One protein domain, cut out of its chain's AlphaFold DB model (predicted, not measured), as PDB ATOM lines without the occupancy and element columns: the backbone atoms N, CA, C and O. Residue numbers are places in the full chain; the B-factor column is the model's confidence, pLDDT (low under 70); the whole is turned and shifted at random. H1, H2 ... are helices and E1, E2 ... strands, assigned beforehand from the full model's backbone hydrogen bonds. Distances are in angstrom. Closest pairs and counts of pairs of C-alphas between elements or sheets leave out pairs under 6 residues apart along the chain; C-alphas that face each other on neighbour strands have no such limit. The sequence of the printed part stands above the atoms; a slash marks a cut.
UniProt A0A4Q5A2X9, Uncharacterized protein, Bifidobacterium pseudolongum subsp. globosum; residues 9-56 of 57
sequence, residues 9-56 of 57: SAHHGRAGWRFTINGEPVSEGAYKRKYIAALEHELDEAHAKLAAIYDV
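AT A GLANCE: This is residues 9 to 56 of the 57 residues of an uncharacterized protein of Bifidobacterium pseudolongum subsp. globosum (UniProt A0A4Q5A2X9). A small three-stranded antiparallel sheet, E1 E2 E3, forms a head at one end, and one long helix, H1, reaches away from it like an arm. H1 meets the sheet with its residues 28 to 35, while residues 36 to 56 stick out free and make most of the length. The printed part has 48 residues with three named strands and then one named helix; the sheet's order is E1 - E2 - E3, and the class is mixed, helices and strands. The whole is extended, a rod spanning 53 by 17 by 16 A, with a radius of gyration of the C-alphas of 16.0 A.

HOW THE PARTS SIT: E2, residues 16 to 21, is the inner strand, between the edge strands E1, residues 9 to 13, and E3, residues 24 to 26. They form a meander, each strand the antiparallel neighbour of the one before. In the hairpin E1 and E2, at 161 degrees, N 11 and O 18 are 2.8 A apart, within hydrogen-bond range. In the hairpin E2 and E3, at 127 degrees, N 21 and O 24 are 2.9 A apart, also within range. E1 and E3 are apart. H1, residues 28 to 54, is on one face of the sheet, giving two layers, a helix over a sheet, at a height of 13.0 A over the sheet. It lies over E2 and only just over E1, with 3 C-alphas, and runs slantwise to the strands, at 56 degrees to E2 on the local plane. The closest C-alphas of E2 and H1 are those of Phe 19 and Glu 28, 6.3 A apart. Every O i to N i+4 pair in H1 is within hydrogen-bond range.

IN THESE COORDINATES: E1 begins at C-alpha 9, (-32.321, 45.414, 3.677). E2 is 17.1 A long, E1 13.0 A and E3 6.4 A. H1, 38.9 A long, ends at C-alpha 54, (-3.989, 44.757, -17.610).

THE WHOLE: The C-alphas farthest apart, of Arg 14 and Val 56, are 53.2 A apart. The printed part has no cut, and its three links are tight. No printed residue is under 70 in pLDDT.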
ATOM      1  N   SER A   9     -32.588  45.164   2.261       93.75
ATOM      2  CA  SER A   9     -32.321  45.414   3.677       93.75
ATOM      3  C   SER A   9     -32.656  44.222   4.565       93.75
ATOM      4  O   SER A   9     -33.653  43.520   4.375       93.75
ATOM      5  N   ALA A  10     -31.817  44.018   5.580       93.31
ATOM      6  CA  ALA A  10     -32.039  43.042   6.634       93.31
ATOM      7  C   ALA A  10     -31.979  43.736   7.996       93.31
ATOM      8  O   ALA A  10     -30.994  44.394   8.330       93.31
ATOM      9  N   HIS A  11     -33.021  43.555   8.798       91.81
ATOM     10  CA  HIS A  11     -33.137  44.141  10.124       91.81
ATOM     11  C   HIS A  11     -33.294  43.044  11.176       91.81
ATOM     12  O   HIS A  11     -34.239  42.252  11.126       91.81
ATOM     13  N   HIS A  12     -32.427  43.045  12.186       90.81
ATOM     14  CA  HIS A  12     -32.543  42.161  13.341       90.81
ATOM     15  C   HIS A  12     -33.288  42.867  14.479       90.81
ATOM     16  O   HIS A  12     -32.906  43.953  14.905       90.81
ATOM     17  N   GLY A  13     -34.382  42.274  14.953       88.81
ATOM     18  CA  GLY A  13     -35.153  42.788  16.085       88.81
ATOM     19  C   GLY A  13     -35.425  41.712  17.130       88.81
ATOM     20  O   GLY A  13     -34.919  40.598  17.056       88.81
ATOM     21  N   ARG A  14     -36.295  42.029  18.093       90.62
ATOM     22  CA  ARG A  14     -36.674  41.101  19.175       90.62
ATOM     23  C   ARG A  14     -37.330  39.803  18.678       90.62
ATOM     24  O   ARG A  14     -37.228  38.783  19.343       90.62
ATOM     25  N   ALA A  15     -37.996  39.860  17.524       87.12
ATOM     26  CA  ALA A  15     -38.664  38.730  16.875       87.12
ATOM     27  C   ALA A  15     -37.766  37.986  15.861       87.12
ATOM     28  O   ALA A  15     -38.261  37.156  15.105       87.12
ATOM     29  N   GLY A  16     -36.465  38.293  15.817       90.31
ATOM     30  CA  GLY A  16     -35.515  37.722  14.864       90.31
ATOM     31  C   GLY A  16     -35.270  38.607  13.640       90.31
ATOM     32  O   GLY A  16     -35.436  39.832  13.684       90.31
ATOM     33  N   TRP A  17     -34.824  37.979  12.552       92.12
ATOM     34  CA  TRP A  17     -34.474  38.659  11.308       92.12
ATOM     35  C   TRP A  17     -35.697  38.947  10.438       92.12
ATOM     36  O   TRP A  17     -36.555  38.092  10.234       92.12
ATOM     37  N   ARG A  18     -35.737  40.155   9.875       93.88
ATOM     38  CA  ARG A  18     -36.677  40.555   8.827       93.88
ATOM     39  C   ARG A  18     -35.896  40.998   7.602       93.88
ATOM     40  O   ARG A  18     -34.964  41.787   7.727       93.88
ATOM     41  N   PHE A  19     -36.304  40.500   6.445       94.75
ATOM     42  CA  PHE A  19     -35.642  40.738   5.171       94.75
ATOM     43  C   PHE A  19     -36.615  41.424   4.225       94.75
ATOM     44  O   PHE A  19     -37.766  40.997   4.114       94.75
ATOM     45  N   THR A  20     -36.162  42.474   3.549       95.44
ATOM     46  CA  THR A  20     -36.953  43.162   2.530       95.44
ATOM     47  C   THR A  20     -36.134  43.405   1.271       95.44
ATOM     48  O   THR A  20     -34.918  43.591   1.337       95.44
ATOM     49  N   ILE A  21     -36.808  43.378   0.126       94.50
ATOM     50  CA  ILE A  21     -36.249  43.723  -1.181       94.50
ATOM     51  C   ILE A  21     -37.208  44.717  -1.823       94.50
ATOM     52  O   ILE A  21     -38.385  44.413  -1.976       94.50
ATOM     53  N   ASN A  22     -36.719  45.903  -2.174       94.50
ATOM     54  CA  ASN A  22     -37.497  47.010  -2.736       94.50
ATOM     55  C   ASN A  22     -38.734  47.366  -1.894       94.50
ATOM     56  O   ASN A  22     -39.798  47.674  -2.421       94.50
ATOM     57  N   GLY A  23     -38.600  47.290  -0.568       92.94
ATOM     58  CA  GLY A  23     -39.690  47.541   0.379       92.94
ATOM     59  C   GLY A  23     -40.635  46.356   0.613       92.94
ATOM     60  O   GLY A  23     -41.439  46.413   1.541       92.94
ATOM     61  N   GLU A  24     -40.520  45.261  -0.143       95.88
ATOM     62  CA  GLU A  24     -41.357  44.071   0.033       95.88
ATOM     63  C   GLU A  24     -40.715  43.053   0.986       95.88
ATOM     64  O   GLU A  24     -39.529  42.739   0.837       95.88
ATOM     65  N   PRO A  25     -41.463  42.491   1.956       95.38
ATOM     66  CA  PRO A  25     -40.949  41.453   2.839       95.38
ATOM     67  C   PRO A  25     -40.748  40.137   2.086       95.38
ATOM     68  O   PRO A  25     -41.637  39.649   1.392       95.38
ATOM     69  N   VAL A  26     -39.585  39.520   2.279       95.38
ATOM     70  CA  VAL A  26     -39.232  38.237   1.661       95.38
ATOM     71  C   VAL A  26     -38.731  37.243   2.704       95.38
ATOM     72  O   VAL A  26     -38.353  37.607   3.818       95.38
ATOM     73  N   SER A  27     -38.697  35.961   2.338       95.62
ATOM     74  CA  SER A  27     -38.054  34.943   3.170       95.62
ATOM     75  C   SER A  27     -36.531  35.097   3.164       95.62
ATOM     76  O   SER A  27     -35.936  35.544   2.181       95.62
ATOM     77  N   GLU A  28     -35.880  34.649   4.237       94.38
ATOM     78  CA  GLU A  28     -34.416  34.661   4.360       94.38
ATOM     79  C   GLU A  28     -33.718  33.950   3.191       94.38
ATOM     80  O   GLU A  28     -32.730  34.443   2.649       94.38
ATOM     81  N   GLY A  29     -34.248  32.799   2.764       95.31
ATOM     82  CA  GLY A  29     -33.680  32.039   1.653       95.31
ATOM     83  C   GLY A  29     -33.764  32.784   0.320       95.31
ATOM     84  O   GLY A  29     -32.807  32.770  -0.453       95.31
ATOM     85  N   ALA A  30     -34.887  33.459   0.049       95.19
ATOM     86  CA  ALA A  30     -35.031  34.294  -1.142       95.19
ATOM     87  C   ALA A  30     -34.099  35.511  -1.088       95.19
ATOM     88  O   ALA A  30     -33.461  35.831  -2.091       95.19
ATOM     89  N   TYR A  31     -33.970  36.128   0.091       95.56
ATOM     90  CA  TYR A  31     -33.055  37.239   0.327       95.56
ATOM     91  C   TYR A  31     -31.607  36.860   0.030       95.56
ATOM     92  O   TYR A  31     -30.980  37.461  -0.835       95.56
ATOM     93  N   LYS A  32     -31.083  35.824   0.693       94.38
ATOM     94  CA  LYS A  32     -29.673  35.434   0.561       94.38
ATOM     95  C   LYS A  32     -29.304  35.051  -0.869       94.38
ATOM     96  O   LYS A  32     -28.241  35.447  -1.326       94.38
ATOM     97  N   ARG A  33     -30.177  34.338  -1.592       95.94
ATOM     98  CA  ARG A  33     -29.925  33.985  -3.001       95.94
ATOM     99  C   ARG A  33     -29.797  35.218  -3.889       95.94
ATOM    100  O   ARG A  33     -28.847  35.304  -4.655       95.94
ATOM    101  N   LYS A  34     -30.726  36.173  -3.770       94.81
ATOM    102  CA  LYS A  34     -30.658  37.419  -4.549       94.81
ATOM    103  C   LYS A  34     -29.454  38.272  -4.157       94.81
ATOM    104  O   LYS A  34     -28.816  38.846  -5.028       94.81
ATOM    105  N   TYR A  35     -29.124  38.302  -2.870       94.94
ATOM    106  CA  TYR A  35     -27.977  39.040  -2.358       94.94
ATOM    107  C   TYR A  35     -26.652  38.483  -2.895       94.94
ATOM    108  O   TYR A  35     -25.817  39.245  -3.362       94.94
ATOM    109  N   ILE A  36     -26.477  37.156  -2.873       94.69
ATOM    110  CA  ILE A  36     -25.283  36.490  -3.414       94.69
ATOM    111  C   ILE A  36     -25.153  36.762  -4.914       94.69
ATOM    112  O   ILE A  36     -24.100  37.213  -5.341       94.69
ATOM    113  N   ALA A  37     -26.234  36.588  -5.679       94.94
ATOM    114  CA  ALA A  37     -26.213  36.839  -7.119       94.94
ATOM    115  C   ALA A  37     -25.823  38.291  -7.463       94.94
ATOM    116  O   ALA A  37     -25.111  38.528  -8.435       94.94
ATOM    117  N   ALA A  38     -26.260  39.267  -6.660       94.19
ATOM    118  CA  ALA A  38     -25.873  40.664  -6.844       94.19
ATOM    119  C   ALA A  38     -24.376  40.899  -6.570       94.19
ATOM    120  O   ALA A  38     -23.727  41.617  -7.324       94.19
ATOM    121  N   LEU A  39     -23.819  40.266  -5.533       93.19
ATOM    122  CA  LEU A  39     -22.387  40.361  -5.232       93.19
ATOM    123  C   LEU A  39     -21.516  39.662  -6.282       93.19
ATOM    124  O   LEU A  39     -20.453  40.169  -6.622       93.19
ATOM    125  N   GLU A  40     -21.954  38.511  -6.794       95.12
ATOM    126  CA  GLU A  40     -21.261  37.801  -7.875       95.12
ATOM    127  C   GLU A  40     -21.206  38.663  -9.140       95.12
ATOM    128  O   GLU A  40     -20.151  38.786  -9.754       95.12
ATOM    129  N   HIS A  41     -22.302  39.352  -9.467       94.38
ATOM    130  CA  HIS A  41     -22.335  40.277 -10.594       94.38
ATOM    131  C   HIS A  41     -21.372  41.464 -10.420       94.38
ATOM    132  O   HIS A  41     -20.615  41.777 -11.338       94.38
ATOM    133  N   GLU A  42     -21.352  42.100  -9.244       92.69
ATOM    134  CA  GLU A  42     -20.414  43.197  -8.951       92.69
ATOM    135  C   GLU A  42     -18.951  42.729  -9.035       92.69
ATOM    136  O   GLU A  42     -18.084  43.444  -9.545       92.69
ATOM    137  N   LEU A  43     -18.675  41.507  -8.573       93.81
ATOM    138  CA  LEU A  43     -17.349  40.903  -8.647       93.81
ATOM    139  C   LEU A  43     -16.923  40.641 -10.097       93.81
ATOM    140  O   LEU A  43     -15.787  40.949 -10.461       93.81
ATOM    141  N   ASP A  44     -17.823  40.125 -10.933       96.06
ATOM    142  CA  ASP A  44     -17.564  39.908 -12.358       96.06
ATOM    143  C   ASP A  44     -17.267  41.229 -13.083       96.06
ATOM    144  O   ASP A  44     -16.314  41.312 -13.862       96.06
ATOM    145  N   GLU A  45     -18.011  42.298 -12.782       94.69
ATOM    146  CA  GLU A  45     -17.723  43.630 -13.323       94.69
ATOM    147  C   GLU A  45     -16.358  44.162 -12.876       94.69
ATOM    148  O   GLU A  45     -15.634  44.778 -13.666       94.69
ATOM    149  N   ALA A  46     -15.995  43.955 -11.607       94.81
ATOM    150  CA  ALA A  46     -14.699  44.363 -11.080       94.81
ATOM    151  C   ALA A  46     -13.556  43.601 -11.765       94.81
ATOM    152  O   ALA A  46     -12.563  44.216 -12.166       94.81
ATOM    153  N   HIS A  47     -13.712  42.291 -11.970       95.94
ATOM    154  CA  HIS A  47     -12.754  41.479 -12.716       95.94
ATOM    155  C   HIS A  47     -12.635  41.920 -14.178       95.94
ATOM    156  O   HIS A  47     -11.519  42.033 -14.679       95.94
ATOM    157  N   ALA A  48     -13.747  42.235 -14.847       94.62
ATOM    158  CA  ALA A  48     -13.726  42.735 -16.220       94.62
ATOM    159  C   ALA A  48     -12.977  44.074 -16.336       94.62
ATOM    160  O   ALA A  48     -12.149  44.251 -17.229       94.62
ATOM    161  N   LYS A  49     -13.210  45.005 -15.399       94.19
ATOM    162  CA  LYS A  49     -12.477  46.283 -15.332       94.19
ATOM    163  C   LYS A  49     -10.985  46.061 -15.092       94.19
ATOM    164  O   LYS A  49     -10.164  46.723 -15.719       94.19
ATOM    165  N   LEU A  50     -10.633  45.131 -14.205       94.81
ATOM    166  CA  LEU A  50      -9.241  44.805 -13.910       94.81
ATOM    167  C   LEU A  50      -8.531  44.198 -15.127       94.81
ATOM    168  O   LEU A  50      -7.423  44.620 -15.445       94.81
ATOM    169  N   ALA A  51      -9.176  43.264 -15.828       95.12
ATOM    170  CA  ALA A  51      -8.649  42.674 -17.057       95.12
ATOM    171  C   ALA A  51      -8.372  43.749 -18.120       95.12
ATOM    172  O   ALA A  51      -7.269  43.809 -18.652       95.12
ATOM    173  N   ALA A  52      -9.312  44.677 -18.330       93.56
ATOM    174  CA  ALA A  52      -9.139  45.778 -19.275       93.56
ATOM    175  C   ALA A  52      -7.962  46.710 -18.925       93.56
ATOM    176  O   ALA A  52      -7.332  47.261 -19.822       93.56
ATOM    177  N   ILE A  53      -7.654  46.898 -17.636       93.06
ATOM    178  CA  ILE A  53      -6.471  47.661 -17.206       93.06
ATOM    179  C   ILE A  53      -5.189  46.897 -17.553       93.06
ATOM    180  O   ILE A  53      -4.242  47.504 -18.047       93.06
ATOM    181  N   TYR A  54      -5.156  45.586 -17.304       89.44
ATOM    182  CA  TYR A  54      -3.989  44.757 -17.610       89.44
ATOM    183  C   TYR A  54      -3.743  44.590 -19.110       89.44
ATOM    184  O   TYR A  54      -2.587  44.547 -19.504       89.44
ATOM    185  N   ASP A  55      -4.784  44.561 -19.941       89.25
ATOM    186  CA  ASP A  55      -4.638  44.469 -21.402       89.25
ATOM    187  C   ASP A  55      -4.003  45.727 -22.033       89.25
ATOM    188  O   ASP A  55      -3.535  45.686 -23.170       89.25
ATOM    189  N   VAL A  56      -3.999  46.858 -21.317       79.12
ATOM    190  CA  VAL A  56      -3.414  48.135 -21.770       79.12
ATOM    191  C   VAL A  56      -1.948  48.299 -21.325       79.12
ATOM    192  O   VAL A  56      -1.264  49.195 -21.827       79.12
TER     193      VAL A  56